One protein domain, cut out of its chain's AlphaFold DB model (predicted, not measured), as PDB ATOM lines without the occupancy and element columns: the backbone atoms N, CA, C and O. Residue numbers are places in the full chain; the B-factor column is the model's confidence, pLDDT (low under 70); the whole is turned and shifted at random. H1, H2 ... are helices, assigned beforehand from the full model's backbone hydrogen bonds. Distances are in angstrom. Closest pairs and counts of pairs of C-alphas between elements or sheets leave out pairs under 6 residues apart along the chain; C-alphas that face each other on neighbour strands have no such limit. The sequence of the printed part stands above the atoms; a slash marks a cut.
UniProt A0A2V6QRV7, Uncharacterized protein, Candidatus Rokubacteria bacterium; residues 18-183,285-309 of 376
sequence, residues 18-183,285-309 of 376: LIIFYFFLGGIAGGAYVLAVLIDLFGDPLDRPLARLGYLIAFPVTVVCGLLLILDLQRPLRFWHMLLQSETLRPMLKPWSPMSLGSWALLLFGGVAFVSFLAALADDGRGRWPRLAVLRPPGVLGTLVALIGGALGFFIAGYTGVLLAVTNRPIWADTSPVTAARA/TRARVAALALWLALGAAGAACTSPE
ATOM      1  N   LEU A  18     -13.380  -6.868  48.030       81.81
ATOM      2  CA  LEU A  18     -12.496  -8.035  47.959       81.81
ATOM      3  C   LEU A  18     -13.179  -9.277  47.364       81.81
ATOM      4  O   LEU A  18     -12.594  -9.931  46.502       81.81
ATOM      5  N   ILE A  19     -14.421  -9.572  47.764       81.75
ATOM      6  CA  ILE A  19     -15.167 -10.753  47.294       81.75
ATOM      7  C   ILE A  19     -15.518 -10.627  45.806       81.75
ATOM      8  O   ILE A  19     -15.429 -11.601  45.060       81.75
ATOM      9  N   ILE A  20     -15.851  -9.418  45.346       85.12
ATOM     10  CA  ILE A  20     -16.165  -9.153  43.933       85.12
ATOM     11  C   ILE A  20     -14.919  -9.379  43.070       85.12
ATOM     12  O   ILE A  20     -14.981 -10.080  42.056       85.12
ATOM     13  N   PHE A  21     -13.775  -8.832  43.491       86.38
ATOM     14  CA  PHE A  21     -12.507  -9.058  42.802       86.38
ATOM     15  C   PHE A  21     -12.116 -10.534  42.818       86.38
ATOM     16  O   PHE A  21     -11.696 -11.054  41.788       86.38
ATOM     17  N   TYR A  22     -12.315 -11.229  43.937       85.69
ATOM     18  CA  TYR A  22     -12.092 -12.669  44.017       85.69
ATOM     19  C   TYR A  22     -12.930 -13.442  42.989       85.69
ATOM     20  O   TYR A  22     -12.374 -14.274  42.277       85.69
ATOM     21  N   PHE A  23     -14.231 -13.165  42.852       85.56
ATOM     22  CA  PHE A  23     -15.063 -13.860  41.865       85.56
ATOM     23  C   PHE A  23     -14.598 -13.600  40.431       85.56
ATOM     24  O   PHE A  23     -14.498 -14.536  39.633       85.56
ATOM     25  N   PHE A  24     -14.268 -12.349  40.115       87.69
ATOM     26  CA  PHE A  24     -13.793 -11.974  38.787       87.69
ATOM     27  C   PHE A  24     -12.444 -12.630  38.457       87.69
ATOM     28  O   PHE A  24     -12.303 -13.291  37.426       87.69
ATOM     29  N   LEU A  25     -11.461 -12.507  39.354       90.50
ATOM     30  CA  LEU A  25     -10.135 -13.091  39.165       90.50
ATOM     31  C   LEU A  25     -10.188 -14.624  39.208       90.50
ATOM     32  O   LEU A  25      -9.491 -15.273  38.431       90.50
ATOM     33  N   GLY A  26     -11.041 -15.212  40.046       87.50
ATOM     34  CA  GLY A  26     -11.238 -16.659  40.130       87.50
ATOM     35  C   GLY A  26     -11.778 -17.236  38.823       87.50
ATOM     36  O   GLY A  26     -11.271 -18.250  38.339       87.50
ATOM     37  N   GLY A  27     -12.733 -16.541  38.195       88.25
ATOM     38  CA  GLY A  27     -13.226 -16.874  36.857       88.25
ATOM     39  C   GLY A  27     -12.142 -16.760  35.781       88.25
ATOM     40  O   GLY A  27     -12.011 -17.658  34.949       88.25
ATOM     41  N   ILE A  28     -11.312 -15.710  35.827       91.75
ATOM     42  CA  ILE A  28     -10.171 -15.550  34.908       91.75
ATOM     43  C   ILE A  28      -9.151 -16.678  35.097       91.75
ATOM     44  O   ILE A  28      -8.695 -17.249  34.108       91.75
ATOM     45  N   ALA A  29      -8.806 -17.029  36.336       92.94
ATOM     46  CA  ALA A  29      -7.835 -18.079  36.630       92.94
ATOM     47  C   ALA A  29      -8.299 -19.448  36.113       92.94
ATOM     48  O   ALA A  29      -7.564 -20.114  35.379       92.94
ATOM     49  N   GLY A  30      -9.531 -19.847  36.451       89.19
ATOM     50  CA  GLY A  30     -10.115 -21.107  35.987       89.19
ATOM     51  C   GLY A  30     -10.324 -21.127  34.471       89.19
ATOM     52  O   GLY A  30      -9.935 -22.087  33.804       89.19
ATOM     53  N   GLY A  31     -10.865 -20.044  33.906       88.00
ATOM     54  CA  GLY A  31     -11.131 -19.910  32.474       88.00
ATOM     55  C   GLY A  31      -9.865 -19.916  31.615       88.00
ATOM     56  O   GLY A  31      -9.817 -20.620  30.608       88.00
ATOM     57  N   ALA A  32      -8.813 -19.201  32.029       92.31
ATOM     58  CA  ALA A  32      -7.527 -19.193  31.329       92.31
ATOM     59  C   ALA A  32      -6.866 -20.579  31.331       92.31
ATOM     60  O   ALA A  32      -6.316 -20.998  30.310       92.31
ATOM     61  N   TYR A  33      -6.961 -21.309  32.449       92.69
ATOM     62  CA  TYR A  33      -6.447 -22.673  32.539       92.69
ATOM     63  C   TYR A  33      -7.234 -23.623  31.626       92.69
ATOM     64  O   TYR A  33      -6.640 -24.351  30.834       92.69
ATOM     65  N   VAL A  34      -8.570 -23.594  31.677       90.56
ATOM     66  CA  VAL A  34      -9.428 -24.418  30.806       90.56
ATOM     67  C   VAL A  34      -9.158 -24.133  29.328       90.56
ATOM     68  O   VAL A  34      -9.027 -25.066  28.536       90.56
ATOM     69  N   LEU A  35      -9.020 -22.859  28.954       90.12
ATOM     70  CA  LEU A  35      -8.702 -22.473  27.582       90.12
ATOM     71  C   LEU A  35      -7.339 -23.028  27.144       90.12
ATOM     72  O   LEU A  35      -7.227 -23.548  26.036       90.12
ATOM     73  N   ALA A  36      -6.325 -22.983  28.014       89.81
ATOM     74  CA  ALA A  36      -5.014 -23.560  27.725       89.81
ATOM     75  C   ALA A  36      -5.083 -25.071  27.472       89.81
ATOM     76  O   ALA A  36      -4.499 -25.559  26.504       89.81
ATOM     77  N   VAL A  37      -5.860 -25.798  28.280       88.69
ATOM     78  CA  VAL A  37      -6.077 -27.245  28.118       88.69
ATOM     79  C   VAL A  37      -6.785 -27.553  26.798       88.69
ATOM     80  O   VAL A  37      -6.388 -28.475  26.088       88.69
ATOM     81  N   LEU A  38      -7.807 -26.775  26.430       86.81
ATOM     82  CA  LEU A  38      -8.510 -26.948  25.155       86.81
ATOM     83  C   LEU A  38      -7.583 -26.710  23.957       86.81
ATOM     84  O   LEU A  38      -7.612 -27.490  23.004       86.81
ATOM     85  N   ILE A  39      -6.734 -25.683  24.022       87.88
ATOM     86  CA  ILE A  39      -5.736 -25.413  22.981       87.88
ATOM     87  C   ILE A  39      -4.698 -26.544  22.923       87.88
ATOM     88  O   ILE A  39      -4.350 -26.980  21.833       87.88
ATOM     89  N   ASP A  40      -4.252 -27.099  24.051       85.12
ATOM     90  CA  ASP A  40      -3.318 -28.237  24.042       85.12
ATOM     91  C   ASP A  40      -3.942 -29.534  23.488       85.12
ATOM     92  O   ASP A  40      -3.236 -30.376  22.924       85.12
ATOM     93  N   LEU A  41      -5.258 -29.723  23.642       82.62
ATOM     94  CA  LEU A  41      -5.972 -30.903  23.143       82.62
ATOM     95  C   LEU A  41      -6.310 -30.806  21.647       82.62
ATOM     96  O   LEU A  41      -6.171 -31.797  20.919       82.62
ATOM     97  N   PHE A  42      -6.766 -29.639  21.187       84.12
ATOM     98  CA  PHE A  42      -7.332 -29.455  19.842       84.12
ATOM     99  C   PHE A  42      -6.552 -28.496  18.945       84.12
ATOM    100  O   PHE A  42      -6.735 -28.553  17.732       84.12
ATOM    101  N   GLY A  43      -5.725 -27.627  19.519       78.62
ATOM    102  CA  GLY A  43      -5.012 -26.575  18.802       78.62
ATOM    103  C   GLY A  43      -3.852 -27.088  17.959       78.62
ATOM    104  O   GLY A  43      -3.311 -28.184  18.169       78.62
ATOM    105  N   ASP A  44      -3.461 -26.257  16.998       81.25
ATOM    106  CA  ASP A  44      -2.319 -26.528  16.140       81.25
ATOM    107  C   ASP A  44      -1.002 -26.177  16.857       81.25
ATOM    108  O   ASP A  44      -0.980 -25.389  17.807       81.25
ATOM    109  N   PRO A  45       0.155 -26.688  16.390       77.75
ATOM    110  CA  PRO A  45       1.457 -26.321  16.954       77.75
ATOM    111  C   PRO A  45       1.737 -24.808  16.962       77.75
ATOM    112  O   PRO A  45       2.572 -24.349  17.742       77.75
ATOM    113  N   LEU A  46       1.050 -24.044  16.105       81.44
ATOM    114  CA  LEU A  46       1.120 -22.582  16.036       81.44
ATOM    115  C   LEU A  46       0.436 -21.892  17.228       81.44
ATOM    116  O   LEU A  46       0.862 -20.803  17.606       81.44
ATOM    117  N   ASP A  47      -0.547 -22.538  17.859       84.25
ATOM    118  CA  ASP A  47      -1.336 -21.984  18.972       84.25
ATOM    119  C   ASP A  47      -0.710 -22.272  20.344       84.25
ATOM    120  O   ASP A  47      -1.145 -21.770  21.381       84.25
ATOM    121  N   ARG A  48       0.373 -23.052  20.370       82.12
ATOM    122  CA  ARG A  48       1.093 -23.440  21.588       82.12
ATOM    123  C   ARG A  48       1.557 -22.261  22.467       82.12
ATOM    124  O   ARG A  48       1.514 -22.400  23.692       82.12
ATOM    125  N   PRO A  49       1.974 -21.098  21.920       85.94
ATOM    126  CA  PRO A  49       2.254 -19.911  22.727       85.94
ATOM    127  C   PRO A  49       1.019 -19.383  23.467       85.94
ATOM    128  O   PRO A  49       1.150 -18.874  24.579       85.94
ATOM    129  N   LEU A  50      -0.175 -19.528  22.887       87.06
ATOM    130  CA  LEU A  50      -1.422 -19.077  23.499       87.06
ATOM    131  C   LEU A  50      -1.827 -19.982  24.673       87.06
ATOM    132  O   LEU A  50      -2.156 -19.472  25.743       87.06
ATOM    133  N   ALA A  51      -1.693 -21.306  24.528       87.25
ATOM    134  CA  ALA A  51      -1.860 -22.243  25.646       87.25
ATOM    135  C   ALA A  51      -0.883 -21.934  26.792       87.25
ATOM    136  O   ALA A  51      -1.257 -21.880  27.964       87.25
ATOM    137  N   ARG A  52       0.377 -21.641  26.448       87.38
ATOM    138  CA  ARG A  52       1.411 -21.260  27.415       87.38
ATOM    139  C   ARG A  52       1.029 -20.012  28.212       87.38
ATOM    140  O   ARG A  52       1.196 -20.011  29.429       87.38
ATOM    141  N   LEU A  53       0.504 -18.977  27.552       90.50
ATOM    142  CA  LEU A  53       0.028 -17.766  28.230       90.50
ATOM    143  C   LEU A  53      -1.086 -18.075  29.233       90.50
ATOM    144  O   LEU A  53      -1.056 -17.543  30.340       90.50
ATOM    145  N   GLY A  54      -2.017 -18.969  28.892       89.69
ATOM    146  CA  GLY A  54      -3.086 -19.370  29.808       89.69
ATOM    147  C   GLY A  54      -2.555 -19.988  31.108       89.69
ATOM    148  O   GLY A  54      -2.952 -19.556  32.190       89.69
ATOM    149  N   TYR A  55      -1.583 -20.905  31.035       91.19
ATOM    150  CA  TYR A  55      -0.945 -21.462  32.241       91.19
ATOM    151  C   TYR A  55      -0.103 -20.438  33.012       91.19
ATOM    152  O   TYR A  55      -0.070 -20.472  34.243       91.19
ATOM    153  N   LEU A  56       0.564 -19.520  32.303       90.69
ATOM    154  CA  LEU A  56       1.358 -18.456  32.924       90.69
ATOM    155  C   LEU A  56       0.493 -17.461  33.704       90.69
ATOM    156  O   LEU A  56       0.950 -16.943  34.717       90.69
ATOM    157  N   ILE A  57      -0.738 -17.208  33.253       93.25
ATOM    158  CA  ILE A  57      -1.689 -16.304  33.913       93.25
ATOM    159  C   ILE A  57      -2.444 -17.020  35.041       93.25
ATOM    160  O   ILE A  57      -2.659 -16.434  36.100       93.25
ATOM    161  N   ALA A  58      -2.826 -18.286  34.854       92.25
ATOM    162  CA  ALA A  58      -3.685 -19.001  35.798       92.25
ATOM    163  C   ALA A  58      -3.104 -19.063  37.223       92.25
ATOM    164  O   ALA A  58      -3.807 -18.758  38.185       92.25
ATOM    165  N   PHE A  59      -1.821 -19.406  37.375       93.75
ATOM    166  CA  PHE A  59      -1.180 -19.499  38.692       93.75
ATOM    167  C   PHE A  59      -1.111 -18.161  39.455       93.75
ATOM    168  O   PHE A  59      -1.646 -18.107  40.564       93.75
ATOM    169  N   PRO A  60      -0.517 -17.072  38.922       94.81
ATOM    170  CA  PRO A  60      -0.425 -15.812  39.659       94.81
ATOM    171  C   PRO A  60      -1.803 -15.244  40.003       94.81
ATOM    172  O   PRO A  60      -1.997 -14.764  41.117       94.81
ATOM    173  N   VAL A  61      -2.787 -15.360  39.107       93.81
ATOM    174  CA  VAL A  61      -4.159 -14.922  39.402       93.81
ATOM    175  C   VAL A  61      -4.778 -15.769  40.521       93.81
ATOM    176  O   VAL A  61      -5.428 -15.216  41.406       93.81
ATOM    177  N   THR A  62      -4.517 -17.081  40.559       93.44
ATOM    178  CA  THR A  62      -4.954 -17.962  41.660       93.44
ATOM    179  C   THR A  62      -4.319 -17.573  42.994       93.44
ATOM    180  O   THR A  62      -5.003 -17.563  44.016       93.44
ATOM    181  N   VAL A  63      -3.034 -17.205  43.002       93.75
ATOM    182  CA  VAL A  63      -2.351 -16.715  44.212       93.75
ATOM    183  C   VAL A  63      -3.002 -15.428  44.709       93.75
ATOM    184  O   VAL A  63      -3.331 -15.332  45.889       93.75
ATOM    185  N   VAL A  64      -3.257 -14.468  43.815       93.81
ATOM    186  CA  VAL A  64      -3.959 -13.223  44.169       93.81
ATOM    187  C   VAL A  64      -5.359 -13.521  44.717       93.81
ATOM    188  O   VAL A  64      -5.741 -12.947  45.733       93.81
ATOM    189  N   CYS A  65      -6.096 -14.465  44.123       89.94
ATOM    190  CA  CYS A  65      -7.395 -14.908  44.643       89.94
ATOM    191  C   CYS A  65      -7.297 -15.483  46.059       89.94
ATOM    192  O   CYS A  65      -8.105 -15.137  46.918       89.94
ATOM    193  N   GLY A  66      -6.309 -16.346  46.312       88.75
ATOM    194  CA  GLY A  66      -6.070 -16.913  47.638       88.75
ATOM    195  C   GLY A  66      -5.745 -15.838  48.676       88.75
ATOM    196  O   GLY A  66      -6.270 -15.880  49.784       88.75
ATOM    197  N   LEU A  67      -4.944 -14.835  48.305       90.56
ATOM    198  CA  LEU A  67      -4.627 -13.703  49.177       90.56
ATOM    199  C   LEU A  67      -5.860 -12.844  49.480       90.56
ATOM    200  O   LEU A  67      -6.087 -12.518  50.642       90.56
ATOM    201  N   LEU A  68      -6.677 -12.526  48.469       88.31
ATOM    202  CA  LEU A  68      -7.936 -11.792  48.654       88.31
ATOM    203  C   LEU A  68      -8.875 -12.525  49.621       88.31
ATOM    204  O   LEU A  68      -9.420 -11.899  50.524       88.31
ATOM    205  N   LEU A  69      -9.003 -13.849  49.480       88.00
ATOM    206  CA  LEU A  69      -9.793 -14.678  50.395       88.00
ATOM    207  C   LEU A  69      -9.239 -14.663  51.821       88.00
ATOM    208  O   LEU A  69     -10.009 -14.556  52.764       88.00
ATOM    209  N   ILE A  70      -7.917 -14.756  51.999       87.75
ATOM    210  CA  ILE A  70      -7.299 -14.725  53.334       87.75
ATOM    211  C   ILE A  70      -7.534 -13.372  54.014       87.75
ATOM    212  O   ILE A  70      -7.780 -13.347  55.217       87.75
ATOM    213  N   LEU A  71      -7.473 -12.266  53.267       87.56
ATOM    214  CA  LEU A  71      -7.705 -10.915  53.792       87.56
ATOM    215  C   LEU A  71      -9.171 -10.649  54.152       87.56
ATOM    216  O   LEU A  71      -9.428  -9.862  55.056       87.56
ATOM    217  N   ASP A  72     -10.110 -11.313  53.479       84.56
ATOM    218  CA  ASP A  72     -11.544 -11.230  53.783       84.56
ATOM    219  C   ASP A  72     -11.903 -11.920  55.117       84.56
ATOM    220  O   ASP A  72     -12.900 -11.590  55.762       84.56
ATOM    221  N   LEU A  73     -11.062 -12.844  55.606       83.44
ATOM    222  CA  LEU A  73     -11.258 -13.431  56.931       83.44
ATOM    223  C   LEU A  73     -11.065 -12.373  58.027       83.44
ATOM    224  O   LEU A  73     -10.015 -11.750  58.142       83.44
ATOM    225  N   GLN A  74     -12.005 -12.329  58.976       79.69
ATOM    226  CA  GLN A  74     -11.903 -11.528  60.211       79.69
ATOM    227  C   GLN A  74     -10.610 -11.789  61.011       79.69
ATOM    228  O   GLN A  74     -10.159 -10.949  61.789       79.69
ATOM    229  N   ARG A  75     -10.015 -12.982  60.866       82.75
ATOM    230  CA  ARG A  75      -8.731 -13.363  61.479       82.75
ATOM    231  C   ARG A  75      -7.841 -14.078  60.447       82.75
ATOM    232  O   ARG A  75      -7.805 -15.312  60.454       82.75
ATOM    233  N   PRO A  76      -7.085 -13.348  59.603       83.94
ATOM    234  CA  PRO A  76      -6.356 -13.916  58.460       83.94
ATOM    235  C   PRO A  76      -5.312 -14.963  58.875       83.94
ATOM    236  O   PRO A  76      -5.178 -16.009  58.248       83.94
ATOM    237  N   LEU A  77      -4.631 -14.751  60.007       85.19
ATOM    238  CA  LEU A  77      -3.609 -15.668  60.534       85.19
ATOM    239  C   LEU A  77      -4.158 -17.049  60.934       85.19
ATOM    240  O   LEU A  77      -3.384 -17.978  61.160       85.19
ATOM    241  N   ARG A  78      -5.484 -17.207  61.039       82.88
ATOM    242  CA  ARG A  78      -6.125 -18.481  61.394       82.88
ATOM    243  C   ARG A  78      -6.593 -19.284  60.183       82.88
ATOM    244  O   ARG A  78      -7.152 -20.354  60.400       82.88
ATOM    245  N   PHE A  79      -6.331 -18.839  58.947       82.00
ATOM    246  CA  PHE A  79      -6.796 -19.527  57.732       82.00
ATOM    247  C   PHE A  79      -6.425 -21.019  57.706       82.00
ATOM    248  O   PHE A  79      -7.206 -21.847  57.246       82.00
ATOM    249  N   TRP A  80      -5.259 -21.386  58.248       81.19
ATOM    250  CA  TRP A  80      -4.780 -22.768  58.267       81.19
ATOM    251  C   TRP A  80      -5.692 -23.713  59.064       81.19
ATOM    252  O   TRP A  80      -5.789 -24.882  58.703       81.19
ATOM    253  N   HIS A  81      -6.446 -23.208  60.052       81.50
ATOM    254  CA  HIS A  81      -7.448 -23.988  60.798       81.50
ATOM    255  C   HIS A  81      -8.631 -24.434  59.921       81.50
ATOM    256  O   HIS A  81      -9.408 -25.308  60.302       81.50
ATOM    257  N   MET A  82      -8.799 -23.811  58.751       78.44
ATOM    258  CA  MET A  82      -9.818 -24.187  57.775       78.44
ATOM    259  C   MET A  82      -9.404 -25.420  56.959       78.44
ATOM    260  O   MET A  82     -10.269 -26.178  56.525       78.44
ATOM    261  N   LEU A  83      -8.096 -25.635  56.777       81.12
ATOM    262  CA  LEU A  83      -7.531 -26.777  56.047       81.12
ATOM    263  C   LEU A  83      -7.115 -27.912  56.990       81.12
ATOM    264  O   LEU A  83      -7.280 -29.085  56.657       81.12
ATOM    265  N   LEU A  84      -6.599 -27.576  58.170       81.56
ATOM    266  CA  LEU A  84      -6.056 -28.516  59.144       81.56
ATOM    267  C   LEU A  84      -6.744 -28.333  60.494       81.56
ATOM    268  O   LEU A  84      -6.939 -27.217  60.967       81.56
ATOM    269  N   GLN A  85      -7.091 -29.438  61.142       75.31
ATOM    270  CA  GLN A  85      -7.631 -29.414  62.496       75.31
ATOM    271  C   GLN A  85      -6.490 -29.191  63.500       75.31
ATOM    272  O   GLN A  85      -5.563 -29.994  63.540       75.31
ATOM    273  N   SER A  86      -6.540 -28.128  64.309       70.56
ATOM    274  CA  SER A  86      -5.434 -27.726  65.202       70.56
ATOM    275  C   SER A  86      -5.023 -28.797  66.211       70.56
ATOM    276  O   SER A  86      -3.836 -28.990  66.438       70.56
ATOM    277  N   GLU A  87      -5.992 -29.520  66.770       72.75
ATOM    278  CA  GLU A  87      -5.764 -30.530  67.814       72.75
ATOM    279  C   GLU A  87      -5.086 -31.805  67.298       72.75
ATOM    280  O   GLU A  87      -4.469 -32.544  68.056       72.75
ATOM    281  N   THR A  88      -5.238 -32.122  66.009       72.69
ATOM    282  CA  THR A  88      -4.849 -33.440  65.467       72.69
ATOM    283  C   THR A  88      -4.012 -33.341  64.194       72.69
ATOM    284  O   THR A  88      -3.598 -34.367  63.659       72.69
ATOM    285  N   LEU A  89      -3.809 -32.127  63.668       74.62
ATOM    286  CA  LEU A  89      -3.188 -31.827  62.370       74.62
ATOM    287  C   LEU A  89      -3.755 -32.651  61.200       74.62
ATOM    288  O   LEU A  89      -3.116 -32.821  60.165       74.62
ATOM    289  N   ARG A  90      -4.980 -33.162  61.349       80.06
ATOM    290  CA  ARG A  90      -5.664 -33.934  60.313       80.06
ATOM    291  C   ARG A  90      -6.293 -32.994  59.284       80.06
ATOM    292  O   ARG A  90      -6.714 -31.892  59.651       80.06
ATOM    293  N   PRO A  91      -6.392 -33.417  58.012       79.12
ATOM    294  CA  PRO A  91      -7.094 -32.651  56.994       79.12
ATOM    295  C   PRO A  91      -8.567 -32.475  57.385       79.12
ATOM    296  O   PRO A  91      -9.290 -33.445  57.617       79.12
ATOM    297  N   MET A  92      -9.012 -31.222  57.456       77.19
ATOM    298  CA  MET A  92     -10.388 -30.854  57.776       77.19
ATOM    299  C   MET A  92     -11.244 -30.969  56.506       77.19
ATOM    300  O   MET A  92     -11.426 -29.997  55.768       77.19
ATOM    301  N   LEU A  93     -11.749 -32.172  56.232       77.06
ATOM    302  CA  LEU A  93     -12.603 -32.466  55.078       77.06
ATOM    303  C   LEU A  93     -14.067 -32.535  55.515       77.06
ATOM    304  O   LEU A  93     -14.508 -33.523  56.098       77.06
ATOM    305  N   LYS A  94     -14.827 -31.472  55.231       74.69
ATOM    306  CA  LYS A  94     -16.275 -31.419  55.470       74.69
ATOM    307  C   LYS A  94     -16.998 -31.372  54.123       74.69
ATOM    308  O   LYS A  94     -17.320 -30.273  53.675       74.69
ATOM    309  N   PRO A  95     -17.258 -32.518  53.466       70.56
ATOM    310  CA  PRO A  95     -17.899 -32.546  52.146       70.56
ATOM    311  C   PRO A  95     -19.316 -31.948  52.141       70.56
ATOM    312  O   PRO A  95     -19.788 -31.494  51.107       70.56
ATOM    313  N   TRP A  96     -19.973 -31.892  53.303       65.75
ATOM    314  CA  TRP A  96     -21.259 -31.218  53.506       65.75
ATOM    315  C   TRP A  96     -21.147 -29.682  53.570       65.75
ATOM    316  O   TRP A  96     -22.090 -28.951  53.282       65.75
ATOM    317  N   SER A  97     -19.976 -29.142  53.914       72.81
ATOM    318  CA  SER A  97     -19.776 -27.696  53.991       72.81
ATOM    319  C   SER A  97     -19.204 -27.177  52.674       72.81
ATOM    320  O   SER A  97     -18.025 -27.434  52.404       72.81
ATOM    321  N   PRO A  98     -19.940 -26.345  51.913       74.38
ATOM    322  CA  PRO A  98     -19.409 -25.772  50.682       74.38
ATOM    323  C   PRO A  98     -18.068 -25.055  50.941       74.38
ATOM    324  O   PRO A  98     -17.064 -25.293  50.271       74.38
ATOM    325  N   MET A  99     -17.961 -24.263  52.003       80.25
ATOM    326  CA  MET A  99     -16.721 -23.527  52.277       80.25
ATOM    327  C   MET A  99     -15.472 -24.421  52.466       80.25
ATOM    328  O   MET A  99     -14.373 -24.027  52.078       80.25
ATOM    329  N   SER A 100     -15.624 -25.649  52.982       82.19
ATOM    330  CA  SER A 100     -14.508 -26.604  53.109       82.19
ATOM    331  C   SER A 100     -14.136 -27.185  51.746       82.19
ATOM    332  O   SER A 100     -12.962 -27.175  51.380       82.19
ATOM    333  N   LEU A 101     -15.135 -27.602  50.959       83.19
ATOM    334  CA  LEU A 101     -14.931 -28.139  49.612       83.19
ATOM    335  C   LEU A 101     -14.217 -27.133  48.696       83.19
ATOM    336  O   LEU A 101     -13.237 -27.481  48.040       83.19
ATOM    337  N   GLY A 102     -14.653 -25.868  48.711       84.25
ATOM    338  CA  GLY A 102     -14.033 -24.793  47.931       84.25
ATOM    339  C   GLY A 102     -12.578 -24.523  48.316       84.25
ATOM    340  O   GLY A 102     -11.738 -24.321  47.443       84.25
ATOM    341  N   SER A 103     -12.258 -24.583  49.611       87.25
ATOM    342  CA  SER A 103     -10.897 -24.354  50.118       87.25
ATOM    343  C   SER A 103      -9.924 -25.446  49.668       87.25
ATOM    344  O   SER A 103      -8.813 -25.148  49.230       87.25
ATOM    345  N   TRP A 104     -10.355 -26.710  49.712       87.62
ATOM    346  CA  TRP A 104      -9.568 -27.832  49.198       87.62
ATOM    347  C   TRP A 104      -9.441 -27.803  47.675       87.62
ATOM    348  O   TRP A 104      -8.352 -28.041  47.156       87.62
ATOM    349  N   ALA A 105     -10.511 -27.457  46.956       87.75
ATOM    350  CA  ALA A 105     -10.468 -27.310  45.504       87.75
ATOM    351  C   ALA A 105      -9.488 -26.209  45.069       87.75
ATOM    352  O   ALA A 105      -8.672 -26.447  44.181       87.75
ATOM    353  N   LEU A 106      -9.508 -25.044  45.728       89.25
ATOM    354  CA  LEU A 106      -8.555 -23.953  45.490       89.25
ATOM    355  C   LEU A 106      -7.112 -24.370  45.786       89.25
ATOM    356  O   LEU A 106      -6.220 -24.044  45.006       89.25
ATOM    357  N   LEU A 107      -6.876 -25.113  46.872       91.38
ATOM    358  CA  LEU A 107      -5.542 -25.608  47.221       91.38
ATOM    359  C   LEU A 107      -5.011 -26.597  46.174       91.38
ATOM    360  O   LEU A 107      -3.881 -26.457  45.702       91.38
ATOM    361  N   LEU A 108      -5.836 -27.573  45.781       91.94
ATOM    362  CA  LEU A 108      -5.486 -28.563  44.760       91.94
ATOM    363  C   LEU A 108      -5.260 -27.897  43.399       91.94
ATOM    364  O   LEU A 108      -4.261 -28.179  42.737       91.94
ATOM    365  N   PHE A 109      -6.141 -26.977  43.001       92.25
ATOM    366  CA  PHE A 109      -5.980 -26.214  41.767       92.25
ATOM    367  C   PHE A 109      -4.723 -25.354  41.793       92.25
ATOM    368  O   PHE A 109      -3.976 -25.376  40.824       92.25
ATOM    369  N   GLY A 110      -4.438 -24.658  42.896       92.56
ATOM    370  CA  GLY A 110      -3.211 -23.878  43.057       92.56
ATOM    371  C   GLY A 110      -1.954 -24.739  42.908       92.56
ATOM    372  O   GLY A 110      -1.022 -24.342  42.209       92.56
ATOM    373  N   GLY A 111      -1.953 -25.946  43.485       92.25
ATOM    374  CA  GLY A 111      -0.861 -26.911  43.333       92.25
ATOM    375  C   GLY A 111      -0.675 -27.383  41.889       92.25
ATOM    376  O   GLY A 111       0.440 -27.373  41.367       92.25
ATOM    377  N   VAL A 112      -1.762 -27.741  41.203       92.00
ATOM    378  CA  VAL A 112      -1.700 -28.167  39.796       92.00
ATOM    379  C   VAL A 112      -1.325 -27.003  38.873       92.00
ATOM    380  O   VAL A 112      -0.473 -27.158  37.997       92.00
ATOM    381  N   ALA A 113      -1.886 -25.815  39.104       91.94
ATOM    382  CA  ALA A 113      -1.558 -24.595  38.380       91.94
ATOM    383  C   ALA A 113      -0.086 -24.213  38.554       91.94
ATOM    384  O   ALA A 113       0.541 -23.804  37.581       91.94
ATOM    385  N   PHE A 114       0.493 -24.415  39.740       92.31
ATOM    386  CA  PHE A 114       1.922 -24.219  39.976       92.31
ATOM    387  C   PHE A 114       2.781 -25.170  39.137       92.31
ATOM    388  O   PHE A 114       3.728 -24.734  38.481       92.31
ATOM    389  N   VAL A 115       2.428 -26.459  39.089       89.75
ATOM    390  CA  VAL A 115       3.137 -27.443  38.254       89.75
ATOM    391  C   VAL A 115       3.056 -27.060  36.774       89.75
ATOM    392  O   VAL A 115       4.080 -27.044  36.086       89.75
ATOM    393  N   SER A 116       1.871 -26.688  36.283       87.94
ATOM    394  CA  SER A 116       1.683 -26.238  34.898       87.94
ATOM    395  C   SER A 116       2.398 -24.920  34.597       87.94
ATOM    396  O   SER A 116       2.949 -24.763  33.509       87.94
ATOM    397  N   PHE A 117       2.453 -23.995  35.557       89.38
ATOM    398  CA  PHE A 117       3.198 -22.741  35.457       89.38
ATOM    399  C   PHE A 117       4.703 -22.995  35.330       89.38
ATOM    400  O   PHE A 117       5.349 -22.452  34.433       89.38
ATOM    401  N   LEU A 118       5.265 -23.872  36.167       86.56
ATOM    402  CA  LEU A 118       6.672 -24.267  36.076       86.56
ATOM    403  C   LEU A 118       6.980 -24.979  34.753       86.56
ATOM    404  O   LEU A 118       7.999 -24.689  34.119       86.56
ATOM    405  N   ALA A 119       6.093 -25.871  34.306       82.94
ATOM    406  CA  ALA A 119       6.216 -26.537  33.011       82.94
ATOM    407  C   ALA A 119       6.158 -25.533  31.845       82.94
ATOM    408  O   ALA A 119       6.915 -25.663  30.881       82.94
ATOM    409  N   ALA A 120       5.312 -24.503  31.945       84.00
ATOM    410  CA  ALA A 120       5.252 -23.414  30.979       84.00
ATOM    411  C   ALA A 120       6.529 -22.560  31.009       84.00
ATOM    412  O   ALA A 120       7.037 -22.204  29.950       84.00
ATOM    413  N   LEU A 121       7.096 -22.255  32.177       81.38
ATOM    414  CA  LEU A 121       8.306 -21.434  32.302       81.38
ATOM    415  C   LEU A 121       9.562 -22.148  31.772       81.38
ATOM    416  O   LEU A 121      10.418 -21.524  31.147       81.38
ATOM    417  N   ALA A 122       9.641 -23.470  31.940       73.81
ATOM    418  CA  ALA A 122      10.744 -24.289  31.434       73.81
ATOM    419  C   ALA A 122      10.866 -24.296  29.890       73.81
ATOM    420  O   ALA A 122      11.912 -24.674  29.360       73.81
ATOM    421  N   ASP A 123       9.829 -23.851  29.171       68.00
ATOM    422  CA  ASP A 123       9.715 -23.903  27.709       68.00
ATOM    423  C   ASP A 123      10.318 -22.708  26.940       68.00
ATOM    424  O   ASP A 123      10.104 -22.566  25.740       68.00
ATOM    425  N   ASP A 124      11.111 -21.838  27.570       61.19
ATOM    426  CA  ASP A 124      11.734 -20.673  26.903       61.19
ATOM    427  C   ASP A 124      12.812 -21.019  25.844       61.19
ATOM    428  O   ASP A 124      13.700 -20.215  25.557       61.19
ATOM    429  N   GLY A 125      12.802 -22.227  25.269       56.53
ATOM    430  CA  GLY A 125      13.723 -22.650  24.206       56.53
ATOM    431  C   GLY A 125      15.198 -22.726  24.627       56.53
ATOM    432  O   GLY A 125      16.058 -23.020  23.805       56.53
ATOM    433  N   ARG A 126      15.507 -22.477  25.906       56.19
ATOM    434  CA  ARG A 126      16.873 -22.431  26.456       56.19
ATOM    435  C   ARG A 126      17.276 -23.679  27.239       56.19
ATOM    436  O   ARG A 126      18.339 -23.679  27.845       56.19
ATOM    437  N   GLY A 127      16.444 -24.724  27.249       54.47
ATOM    438  CA  GLY A 127      16.823 -26.052  27.749       54.47
ATOM    439  C   GLY A 127      17.397 -26.074  29.170       54.47
ATOM    440  O   GLY A 127      18.251 -26.900  29.462       54.47
ATOM    441  N   ARG A 128      16.975 -25.166  30.061       58.94
ATOM    442  CA  ARG A 128      17.584 -25.063  31.399       58.94
ATOM    443  C   ARG A 128      17.146 -26.208  32.338       58.94
ATOM    444  O   ARG A 128      17.857 -26.477  33.296       58.94
ATOM    445  N   TRP A 129      16.002 -26.875  32.085       62.34
ATOM    446  CA  TRP A 129      15.381 -27.841  33.020       62.34
ATOM    447  C   TRP A 129      14.715 -29.046  32.304       62.34
ATOM    448  O   TRP A 129      13.488 -29.102  32.201       62.34
ATOM    449  N   PRO A 130      15.478 -30.051  31.827       60.38
ATOM    450  CA  PRO A 130      14.939 -31.185  31.059       60.38
ATOM    451  C   PRO A 130      13.977 -32.087  31.855       60.38
ATOM    452  O   PRO A 130      13.095 -32.707  31.270       60.38
ATOM    453  N   ARG A 131      14.083 -32.127  33.192       62.47
ATOM    454  CA  ARG A 131      13.174 -32.909  34.056       62.47
ATOM    455  C   ARG A 131      11.746 -32.350  34.085       62.47
ATOM    456  O   ARG A 131      10.800 -33.121  34.189       62.47
ATOM    457  N   LEU A 132      11.578 -31.032  33.939       62.56
ATOM    458  CA  LEU A 132      10.256 -30.391  33.907       62.56
ATOM    459  C   LEU A 132       9.552 -30.561  32.553       62.56
ATOM    460  O   LEU A 132       8.337 -30.415  32.478       62.56
ATOM    461  N   ALA A 133      10.285 -30.930  31.496       59.44
ATOM    462  CA  ALA A 133       9.704 -31.163  30.174       59.44
ATOM    463  C   ALA A 133       8.762 -32.385  30.135       59.44
ATOM    464  O   ALA A 133       7.862 -32.428  29.298       59.44
ATOM    465  N   VAL A 134       8.921 -33.349  31.057       60.28
ATOM    466  CA  VAL A 134       8.056 -34.546  31.185       60.28
ATOM    467  C   VAL A 134       6.636 -34.188  31.642       60.28
ATOM    468  O   VAL A 134       5.674 -34.877  31.306       60.28
ATOM    469  N   LEU A 135       6.488 -33.078  32.368       59.38
ATOM    470  CA  LEU A 135       5.209 -32.596  32.899       59.38
ATOM    471  C   LEU A 135       4.392 -31.815  31.859       59.38
ATOM    472  O   LEU A 135       3.377 -31.214  32.201       59.38
ATOM    473  N   ARG A 136       4.815 -31.809  30.587       64.25
ATOM    474  CA  ARG A 136       4.196 -31.007  29.532       64.25
ATOM    475  C   ARG A 136       3.454 -31.857  28.488       64.25
ATOM    476  O   ARG A 136       3.993 -32.866  28.028       64.25
ATOM    477  N   PRO A 137       2.272 -31.419  28.018       60.56
ATOM    478  CA  PRO A 137       1.675 -31.932  26.788       60.56
ATOM    479  C   PRO A 137       2.646 -31.776  25.595       60.56
ATOM    480  O   PRO A 137       3.272 -30.717  25.441       60.56
ATOM    481  N   PRO A 138       2.828 -32.806  24.742       61.38
ATOM    482  CA  PRO A 138       1.949 -33.964  24.544       61.38
ATOM    483  C   PRO A 138       2.329 -35.234  25.338       61.38
ATOM    484  O   PRO A 138       1.865 -36.319  24.993       61.38
ATOM    485  N   GLY A 139       3.187 -35.150  26.361       68.19
ATOM    486  CA  GLY A 139       3.486 -36.303  27.216       68.19
ATOM    487  C   GLY A 139       2.254 -36.751  28.008       68.19
ATOM    488  O   GLY A 139       1.481 -35.911  28.462       68.19
ATOM    489  N   VAL A 140       2.088 -38.063  28.217       72.38
ATOM    490  CA  VAL A 140       0.930 -38.640  28.937       72.38
ATOM    491  C   VAL A 140       0.744 -37.985  30.308       72.38
ATOM    492  O   VAL A 140      -0.358 -37.568  30.647       72.38
ATOM    493  N   LEU A 141       1.834 -37.821  31.065       75.31
ATOM    494  CA  LEU A 141       1.796 -37.198  32.386       75.31
ATOM    495  C   LEU A 141       1.371 -35.724  32.316       75.31
ATOM    496  O   LEU A 141       0.514 -35.302  33.082       75.31
ATOM    497  N   GLY A 142       1.916 -34.955  31.369       77.62
ATOM    498  CA  GLY A 142       1.536 -33.555  31.184       77.62
ATOM    499  C   GLY A 142       0.091 -33.375  30.729       77.62
ATOM    500  O   GLY A 142      -0.586 -32.468  31.203       77.62
ATOM    501  N   THR A 143      -0.417 -34.265  29.872       79.19
ATOM    502  CA  THR A 143      -1.835 -34.283  29.490       79.19
ATOM    503  C   THR A 143      -2.730 -34.623  30.681       79.19
ATOM    504  O   THR A 143      -3.754 -33.972  30.855       79.19
ATOM    505  N   LEU A 144      -2.350 -35.578  31.534       82.12
ATOM    506  CA  LEU A 144      -3.109 -35.883  32.753       82.12
ATOM    507  C   LEU A 144      -3.135 -34.696  33.719       82.12
ATOM    508  O   LEU A 144      -4.205 -34.336  34.197       82.12
ATOM    509  N   VAL A 145      -1.991 -34.049  33.961       85.62
ATOM    510  CA  VAL A 145      -1.906 -32.850  34.814       85.62
ATOM    511  C   VAL A 145      -2.769 -31.719  34.250       85.62
ATOM    512  O   VAL A 145      -3.541 -31.122  34.995       85.62
ATOM    513  N   ALA A 146      -2.699 -31.473  32.938       85.94
ATOM    514  CA  ALA A 146      -3.520 -30.477  32.254       85.94
ATOM    515  C   ALA A 146      -5.021 -30.795  32.374       85.94
ATOM    516  O   ALA A 146      -5.818 -29.922  32.703       85.94
ATOM    517  N   LEU A 147      -5.428 -32.052  32.188       85.88
ATOM    518  CA  LEU A 147      -6.823 -32.460  32.362       85.88
ATOM    519  C   LEU A 147      -7.283 -32.309  33.818       85.88
ATOM    520  O   LEU A 147      -8.345 -31.740  34.062       85.88
ATOM    521  N   ILE A 148      -6.489 -32.748  34.797       87.62
ATOM    522  CA  ILE A 148      -6.817 -32.599  36.224       87.62
ATOM    523  C   ILE A 148      -6.962 -31.117  36.583       87.62
ATOM    524  O   ILE A 148      -7.970 -30.716  37.165       87.62
ATOM    525  N   GLY A 149      -5.995 -30.287  36.192       87.50
ATOM    526  CA  GLY A 149      -6.036 -28.851  36.448       87.50
ATOM    527  C   GLY A 149      -7.192 -28.167  35.733       87.50
ATOM    528  O   GLY A 149      -7.828 -27.288  36.303       87.50
ATOM    529  N   GLY A 150      -7.531 -28.625  34.529       87.75
ATOM    530  CA  GLY A 150      -8.687 -28.141  33.796       87.75
ATOM    531  C   GLY A 150      -9.982 -28.463  34.531       87.75
ATOM    532  O   GLY A 150     -10.848 -27.600  34.630       87.75
ATOM    533  N   ALA A 151     -10.120 -29.681  35.061       87.56
ATOM    534  CA  ALA A 151     -11.331 -30.097  35.762       87.56
ATOM    535  C   ALA A 151     -11.504 -29.287  37.053       87.56
ATOM    536  O   ALA A 151     -12.591 -28.786  37.331       87.56
ATOM    537  N   LEU A 152     -10.411 -29.092  37.797       87.19
ATOM    538  CA  LEU A 152     -10.382 -28.253  38.994       87.19
ATOM    539  C   LEU A 152     -10.645 -26.772  38.675       87.19
ATOM    540  O   LEU A 152     -11.396 -26.120  39.394       87.19
ATOM    541  N   GLY A 153     -10.080 -26.245  37.586       87.19
ATOM    542  CA  GLY A 153     -10.299 -24.868  37.138       87.19
ATOM    543  C   GLY A 153     -11.736 -24.621  36.680       87.19
ATOM    544  O   GLY A 153     -12.330 -23.608  37.045       87.19
ATOM    545  N   PHE A 154     -12.322 -25.571  35.947       87.25
ATOM    546  CA  PHE A 154     -13.737 -25.550  35.574       87.25
ATOM    547  C   PHE A 154     -14.637 -25.615  36.809       87.25
ATOM    548  O   PHE A 154     -15.574 -24.825  36.928       87.25
ATOM    549  N   PHE A 155     -14.315 -26.505  37.756       85.12
ATOM    550  CA  PHE A 155     -15.011 -26.584  39.034       85.12
ATOM    551  C   PHE A 155     -14.963 -25.238  39.757       85.12
ATOM    552  O   PHE A 155     -16.018 -24.708  40.062       85.12
ATOM    553  N   ILE A 156     -13.792 -24.626  39.958       84.69
ATOM    554  CA  ILE A 156     -13.664 -23.333  40.660       84.69
ATOM    555  C   ILE A 156     -14.437 -22.213  39.956       84.69
ATOM    556  O   ILE A 156     -15.103 -21.427  40.630       84.69
ATOM    557  N   ALA A 157     -14.388 -22.159  38.623       83.88
ATOM    558  CA  ALA A 157     -15.100 -21.148  37.847       83.88
ATOM    559  C   ALA A 157     -16.631 -21.254  37.996       83.88
ATOM    560  O   ALA A 157     -17.306 -20.228  38.018       83.88
ATOM    561  N   GLY A 158     -17.179 -22.470  38.112       78.00
ATOM    562  CA  GLY A 158     -18.617 -22.689  38.331       78.00
ATOM    563  C   GLY A 158     -19.041 -22.705  39.805       78.00
ATOM    564  O   GLY A 158     -20.161 -22.328  40.147       78.00
ATOM    565  N   TYR A 159     -18.144 -23.121  40.695       76.75
ATOM    566  CA  TYR A 159     -18.405 -23.364  42.110       76.75
ATOM    567  C   TYR A 159     -18.755 -22.087  42.885       76.75
ATOM    568  O   TYR A 159     -19.573 -22.113  43.806       76.75
ATOM    569  N   THR A 160     -18.205 -20.943  42.483       74.31
ATOM    570  CA  THR A 160     -18.572 -19.631  43.038       74.31
ATOM    571  C   THR A 160     -20.047 -19.294  42.803       74.31
ATOM    572  O   THR A 160     -20.697 -18.747  43.692       74.31
ATOM    573  N   GLY A 161     -20.617 -19.698  41.663       68.69
ATOM    574  CA  GLY A 161     -22.054 -19.584  41.399       68.69
ATOM    575  C   GLY A 161     -22.897 -20.449  42.341       68.69
ATOM    576  O   GLY A 161     -23.938 -20.005  42.821       68.69
ATOM    577  N   VAL A 162     -22.414 -21.650  42.684       66.81
ATOM    578  CA  VAL A 162     -23.059 -22.519  43.683       66.81
ATOM    579  C   VAL A 162     -23.023 -21.868  45.066       66.81
ATOM    580  O   VAL A 162     -24.043 -21.848  45.745       66.81
ATOM    581  N   LEU A 163     -21.898 -21.270  45.476       70.50
ATOM    582  CA  LEU A 163     -21.813 -20.550  46.755       70.50
ATOM    583  C   LEU A 163     -22.875 -19.451  46.876       70.50
ATOM    584  O   LEU A 163     -23.486 -19.317  47.934       70.50
ATOM    585  N   LEU A 164     -23.117 -18.706  45.794       66.38
ATOM    586  CA  LEU A 164     -24.165 -17.687  45.748       66.38
ATOM    587  C   LEU A 164     -25.560 -18.315  45.851       66.38
ATOM    588  O   LEU A 164     -26.371 -17.856  46.655       66.38
ATOM    589  N   ALA A 165     -25.819 -19.395  45.112       59.31
ATOM    590  CA  ALA A 165     -27.117 -20.072  45.103       59.31
ATOM    591  C   ALA A 165     -27.507 -20.695  46.458       59.31
ATOM    592  O   ALA A 165     -28.687 -20.817  46.766       59.31
ATOM    593  N   VAL A 166     -26.535 -21.061  47.298       54.34
ATOM    594  CA  VAL A 166     -26.789 -21.651  48.630       54.34
ATOM    595  C   VAL A 166     -27.005 -20.583  49.719       54.34
ATOM    596  O   VAL A 166     -27.315 -20.906  50.869       54.34
ATOM    597  N   THR A 167     -26.878 -19.290  49.401       59.06
ATOM    598  CA  THR A 167     -27.159 -18.227  50.382       59.06
ATOM    599  C   THR A 167     -28.659 -18.068  50.646       59.06
ATOM    600  O   THR A 167     -29.481 -18.166  49.745       59.06
ATOM    601  N   ASN A 168     -29.041 -17.745  51.890       54.12
ATOM    602  CA  ASN A 168     -30.446 -17.585  52.317       54.12
ATOM    603  C   ASN A 168     -31.147 -16.340  51.728       54.12
ATOM    604  O   ASN A 168     -32.174 -15.894  52.238       54.12
ATOM    605  N   ARG A 169     -30.565 -15.712  50.700       57.38
ATOM    606  CA  ARG A 169     -31.113 -14.525  50.052       57.38
ATOM    607  C   ARG A 169     -31.991 -14.977  48.880       57.38
ATOM    608  O   ARG A 169     -31.460 -15.577  47.948       57.38
ATOM    609  N   PRO A 170     -33.297 -14.655  48.888       54.31
ATOM    610  CA  PRO A 170     -34.259 -15.223  47.941       54.31
ATOM    611  C   PRO A 170     -33.893 -14.971  46.471       54.31
ATOM    612  O   PRO A 170     -34.038 -15.863  45.651       54.31
ATOM    613  N   ILE A 171     -33.285 -13.820  46.152       60.56
ATOM    614  CA  ILE A 171     -32.851 -13.506  44.779       60.56
ATOM    615  C   ILE A 171     -31.772 -14.456  44.223       60.56
ATOM    616  O   ILE A 171     -31.669 -14.612  43.011       60.56
ATOM    617  N   TRP A 172     -30.972 -15.094  45.084       57.94
ATOM    618  CA  TRP A 172     -29.904 -16.014  44.668       57.94
ATOM    619  C   TRP A 172     -30.317 -17.485  44.822       57.94
ATOM    620  O   TRP A 172     -29.908 -18.318  44.016       57.94
ATOM    621  N   ALA A 173     -31.163 -17.795  45.812       55.00
ATOM    622  CA  ALA A 173     -31.617 -19.152  46.122       55.00
ATOM    623  C   ALA A 173     -32.613 -19.740  45.104       55.00
ATOM    624  O   ALA A 173     -32.720 -20.961  44.990       55.00
ATOM    625  N   ASP A 174     -33.311 -18.900  44.336       49.12
ATOM    626  CA  ASP A 174     -34.354 -19.345  43.397       49.12
ATOM    627  C   ASP A 174     -33.817 -20.042  42.132       49.12
ATOM    628  O   ASP A 174     -34.584 -20.549  41.307       49.12
ATOM    629  N   THR A 175     -32.493 -20.139  41.970       51.50
ATOM    630  CA  THR A 175     -31.884 -20.765  40.791       51.50
ATOM    631  C   THR A 175     -31.268 -22.116  41.144       51.50
ATOM    632  O   THR A 175     -30.087 -22.224  41.464       51.50
ATOM    633  N   SER A 176     -32.051 -23.191  41.029       49.25
ATOM    634  CA  SER A 176     -31.462 -24.529  40.941       49.25
ATOM    635  C   SER A 176     -30.647 -24.624  39.638       49.25
ATOM    636  O   SER A 176     -31.167 -24.283  38.571       49.25
ATOM    637  N   PRO A 177     -29.409 -25.156  39.649       51.06
ATOM    638  CA  PRO A 177     -28.663 -25.436  38.415       51.06
ATOM    639  C   PRO A 177     -29.479 -26.298  37.439       51.06
ATOM    640  O   PRO A 177     -29.368 -26.174  36.221       51.06
ATOM    641  N   VAL A 178     -30.368 -27.134  37.985       44.22
ATOM    642  CA  VAL A 178     -31.272 -28.002  37.236       44.22
ATOM    643  C   VAL A 178     -32.460 -27.231  36.647       44.22
ATOM    644  O   VAL A 178     -32.921 -27.594  35.566       44.22
ATOM    645  N   THR A 179     -32.962 -26.167  37.287       42.00
ATOM    646  CA  THR A 179     -34.003 -25.309  36.687       42.00
ATOM    647  C   THR A 179     -33.426 -24.384  35.624       42.00
ATOM    648  O   THR A 179     -34.068 -24.232  34.593       42.00
ATOM    649  N   ALA A 180     -32.201 -23.872  35.786       44.47
ATOM    650  CA  ALA A 180     -31.498 -23.130  34.733       44.47
ATOM    651  C   ALA A 180     -31.188 -24.019  33.512       44.47
ATOM    652  O   ALA A 180     -31.457 -23.637  32.372       44.47
ATOM    653  N   ALA A 181     -30.722 -25.252  33.741       40.81
ATOM    654  CA  ALA A 181     -30.522 -26.232  32.675       40.81
ATOM    655  C   ALA A 181     -31.850 -26.662  32.022       40.81
ATOM    656  O   ALA A 181     -31.922 -26.768  30.799       40.81
ATOM    657  N   ARG A 182     -32.931 -26.857  32.796       42.50
ATOM    658  CA  ARG A 182     -34.269 -27.163  32.248       42.50
ATOM    659  C   ARG A 182     -34.921 -25.975  31.546       42.50
ATOM    660  O   ARG A 182     -35.679 -26.210  30.611       42.50
ATOM    661  N   ALA A 183     -34.641 -24.739  31.950       44.28
ATOM    662  CA  ALA A 183     -35.086 -23.536  31.250       44.28
ATOM    663  C   ALA A 183     -34.395 -23.440  29.883       44.28
ATOM    664  O   ALA A 183     -35.077 -23.344  28.866       44.28
ATOM    665  N   THR A 285      -7.667 -38.760  17.463       66.88
ATOM    666  CA  THR A 285      -8.702 -37.728  17.666       66.88
ATOM    667  C   THR A 285      -9.877 -38.263  18.491       66.88
ATOM    668  O   THR A 285     -10.429 -37.551  19.322       66.88
ATOM    669  N   ARG A 286     -10.196 -39.556  18.344       68.75
ATOM    670  CA  ARG A 286     -11.209 -40.254  19.145       68.75
ATOM    671  C   ARG A 286     -10.842 -40.329  20.627       68.75
ATOM    672  O   ARG A 286     -11.701 -40.077  21.459       68.75
ATOM    673  N   ALA A 287      -9.583 -40.611  20.963       68.06
ATOM    674  CA  ALA A 287      -9.115 -40.613  22.348       68.06
ATOM    675  C   ALA A 287      -9.118 -39.203  22.964       68.06
ATOM    676  O   ALA A 287      -9.463 -39.056  24.132       68.06
ATOM    677  N   ARG A 288      -8.826 -38.158  22.178       71.50
ATOM    678  CA  ARG A 288      -8.926 -36.757  22.635       71.50
ATOM    679  C   ARG A 288     -10.370 -36.340  22.911       71.50
ATOM    680  O   ARG A 288     -10.646 -35.731  23.937       71.50
ATOM    681  N   VAL A 289     -11.296 -36.713  22.026       71.62
ATOM    682  CA  VAL A 289     -12.733 -36.444  22.195       71.62
ATOM    683  C   VAL A 289     -13.314 -37.250  23.357       71.62
ATOM    684  O   VAL A 289     -14.076 -36.699  24.142       71.62
ATOM    685  N   ALA A 290     -12.924 -38.516  23.524       71.00
ATOM    686  CA  ALA A 290     -13.341 -39.333  24.663       71.00
ATOM    687  C   ALA A 290     -12.799 -38.783  25.992       71.00
ATOM    688  O   ALA A 290     -13.544 -38.706  26.965       71.00
ATOM    689  N   ALA A 291     -11.538 -38.338  26.020       68.25
ATOM    690  CA  ALA A 291     -10.952 -37.680  27.184       68.25
ATOM    691  C   ALA A 291     -11.670 -36.364  27.509       68.25
ATOM    692  O   ALA A 291     -11.981 -36.134  28.671       68.25
ATOM    693  N   LEU A 292     -12.002 -35.542  26.504       74.44
ATOM    694  CA  LEU A 292     -12.789 -34.322  26.706       74.44
ATOM    695  C   LEU A 292     -14.205 -34.633  27.210       74.44
ATOM    696  O   LEU A 292     -14.680 -33.969  28.120       74.44
ATOM    697  N   ALA A 293     -14.887 -35.627  26.639       70.56
ATOM    698  CA  ALA A 293     -16.241 -35.999  27.044       70.56
ATOM    699  C   ALA A 293     -16.274 -36.533  28.481       70.56
ATOM    700  O   ALA A 293     -17.124 -36.124  29.270       70.56
ATOM    701  N   LEU A 294     -15.311 -37.385  28.843       72.00
ATOM    702  CA  LEU A 294     -15.127 -37.857  30.211       72.00
ATOM    703  C   LEU A 294     -14.788 -36.692  31.152       72.00
ATOM    704  O   LEU A 294     -15.348 -36.593  32.234       72.00
ATOM    705  N   TRP A 295     -13.928 -35.772  30.721       71.25
ATOM    706  CA  TRP A 295     -13.533 -34.589  31.483       71.25
ATOM    707  C   TRP A 295     -14.694 -33.612  31.721       71.25
ATOM    708  O   TRP A 295     -14.897 -33.175  32.851       71.25
ATOM    709  N   LEU A 296     -15.511 -33.331  30.701       69.25
ATOM    710  CA  LEU A 296     -16.735 -32.537  30.832       69.25
ATOM    711  C   LEU A 296     -17.757 -33.242  31.727       69.25
ATOM    712  O   LEU A 296     -18.400 -32.586  32.540       69.25
ATOM    713  N   ALA A 297     -17.879 -34.569  31.624       65.00
ATOM    714  CA  ALA A 297     -18.760 -35.351  32.483       65.00
ATOM    715  C   ALA A 297     -18.301 -35.338  33.949       65.00
ATOM    716  O   ALA A 297     -19.131 -35.150  34.830       65.00
ATOM    717  N   LEU A 298     -16.997 -35.466  34.227       66.38
ATOM    718  CA  LEU A 298     -16.435 -35.374  35.581       66.38
ATOM    719  C   LEU A 298     -16.513 -33.953  36.152       66.38
ATOM    720  O   LEU A 298     -16.841 -33.793  37.324       66.38
ATOM    721  N   GLY A 299     -16.254 -32.923  35.342       64.12
ATOM    722  CA  GLY A 299     -16.402 -31.523  35.748       64.12
ATOM    723  C   GLY A 299     -17.860 -31.161  36.046       64.12
ATOM    724  O   GLY A 299     -18.148 -30.554  37.076       64.12
ATOM    725  N   ALA A 300     -18.791 -31.596  35.193       62.47
ATOM    726  CA  ALA A 300     -20.226 -31.420  35.410       62.47
ATOM    727  C   ALA A 300     -20.730 -32.235  36.606       62.47
ATOM    728  O   ALA A 300     -21.515 -31.717  37.391       62.47
ATOM    729  N   ALA A 301     -20.253 -33.470  36.791       58.41
ATOM    730  CA  ALA A 301     -20.582 -34.283  37.958       58.41
ATOM    731  C   ALA A 301     -20.030 -33.661  39.246       58.41
ATOM    732  O   ALA A 301     -20.758 -33.590  40.220       58.41
ATOM    733  N   GLY A 302     -18.805 -33.125  39.249       59.44
ATOM    734  CA  GLY A 302     -18.241 -32.414  40.400       59.44
ATOM    735  C   GLY A 302     -19.013 -31.138  40.746       59.44
ATOM    736  O   GLY A 302     -19.284 -30.886  41.915       59.44
ATOM    737  N   ALA A 303     -19.433 -30.368  39.738       56.06
ATOM    738  CA  ALA A 303     -20.292 -29.198  39.928       56.06
ATOM    739  C   ALA A 303     -21.736 -29.567  40.328       56.06
ATOM    740  O   ALA A 303     -22.396 -28.776  40.996       56.06
ATOM    741  N   ALA A 304     -22.227 -30.748  39.934       49.41
ATOM    742  CA  ALA A 304     -23.547 -31.276  40.289       49.41
ATOM    743  C   ALA A 304     -23.559 -32.033  41.628       49.41
ATOM    744  O   ALA A 304     -24.609 -32.120  42.263       49.41
ATOM    745  N   CYS A 305     -22.406 -32.510  42.103       50.19
ATOM    746  CA  CYS A 305     -22.157 -32.929  43.481       50.19
ATOM    747  C   CYS A 305     -22.021 -31.687  44.373       50.19
ATOM    748  O   CYS A 305     -21.037 -31.500  45.090       50.19
ATOM    749  N   THR A 306     -23.017 -30.808  44.301       54.22
ATOM    750  CA  THR A 306     -23.213 -29.769  45.301       54.22
ATOM    751  C   THR A 306     -23.503 -30.470  46.628       54.22
ATOM    752  O   THR A 306     -24.089 -31.556  46.652       54.22
ATOM    753  N   SER A 307     -23.019 -29.913  47.740       51.22
ATOM    754  CA  SER A 307     -23.205 -30.561  49.038       51.22
ATOM    755  C   SER A 307     -24.703 -30.786  49.324       51.22
ATOM    756  O   SER A 307     -25.543 -30.057  48.785       51.22
ATOM    757  N   PRO A 308     -25.085 -31.769  50.162       51.72
ATOM    758  CA  PRO A 308     -26.486 -31.983  50.549       51.72
ATOM    759  C   PRO A 308     -27.187 -30.705  51.056       51.72
ATOM    760  O   PRO A 308     -28.397 -30.541  50.946       51.72
ATOM    761  N   GLU A 309     -26.421 -29.752  51.579       48.56
ATOM    762  CA  GLU A 309     -26.868 -28.442  52.039       48.56
ATOM    763  C   GLU A 309     -27.294 -27.518  50.894       48.56
ATOM    764  O   GLU A 309     -28.167 -26.681  51.104       48.56
TER     765      GLU A 309
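What this domain is: This is residues 18 to 183 and 285 to 309 of the 376 residues of an uncharacterized protein of Candidatus Rokubacteria bacterium (UniProt A0A2V6QRV7). Five long helices make a bundle: H1, H2, H4 and H6 form a four-sided group with H2 and H6 at opposite corners, and H9 packs on H6, whose centre is nearest the middle of the whole. Short H3 and H5 lie near opposite ends of H4, while the centres of H7 and H8 lie farthest from the middle of the whole, H7 at the end of H6 where residue 165 is and H8 off to the side, touching no helix. The printed part has 191 residues, with nine named helices in order H1 to H9 and no named strand, and its class is all helix. It is compact, with a radius of gyration of the C-alphas of 17.8 A, and spans 51 by 44 by 30 A.

How they stand to each other: H1, residues 18 to 42, and H2, residues 48 to 72, form a helical hairpin at a shallow tilt of 23 degrees, and their closest C-alphas, of Ala 36 and Ala 51, are 4.0 A apart. H3, residues 80 to 83, touches residues 100 to 104 alone of H4, residues 98 to 121, closest at the C-alphas of Met 82 and Ser 100, 7.0 A apart. H4 touches H2 at a steep tilt of 38 degrees, opposite ways, closest at the C-alphas of Phe 59 and Ala 113, 5.1 A apart. H5, residues 132 to 135, touches H4, with the C-alphas of Ala 119 and Leu 132 closest at 5.7 A. The hub is H6, residues 140 to 165, touching five helices. It touches H1 opposite ways at a shallow tilt of 33 degrees, only just short of steep, with the C-alphas of Gly 30 and Gly 153 closest at 3.9 A. It touches H4 opposite ways at 36 degrees, only just a steep tilt, with the C-alphas of Val 112 and Gly 149 closest at 5.5 A. H6 touches H5, and also H7, residues 170 to 173, only at the corner; the closest C-alphas are Leu 135 and Gly 142, 4.2 A, and Ala 165 and Ala 173, 4.7 A. H8, residues 177 to 183, touches no helix. H9, residues 285 to 304, runs the same way as H6 at a shallow tilt of 31 degrees and touches it closest at the C-alphas of Ala 151 and Gly 299, 5.3 A apart. Every O i to N i+4 pair is within hydrogen-bond range in H1, H4, H8 and H9, against 19 of 21 in H2 and 20 of 22 in H6; H3, H5 and H7 are too short for such a pair.

Where its parts are: H1 begins at C-alpha 18, (-12.496, -8.035, 47.959), and is 35.7 A long; H2 is 36.7 A, H4 33.5 A, H6 37.3 A and H9 27.8 A. H6 has a kink of 29 degrees near residue 158, and H9 ends at C-alpha 304, (-23.547, -31.276, 40.289).

The domain as a whole: The two C-alphas farthest apart, of Gly 127 and Pro 170, are 56.0 A apart. Residues 184 to 284 are cut out, with 32.9 A between C-alphas 183 and 285. The link from H3 to H4 is long. The mean pLDDT of the printed part is 76.2; among the residues under 70 are 123 to 139, 164 to 183 and 296 to 309.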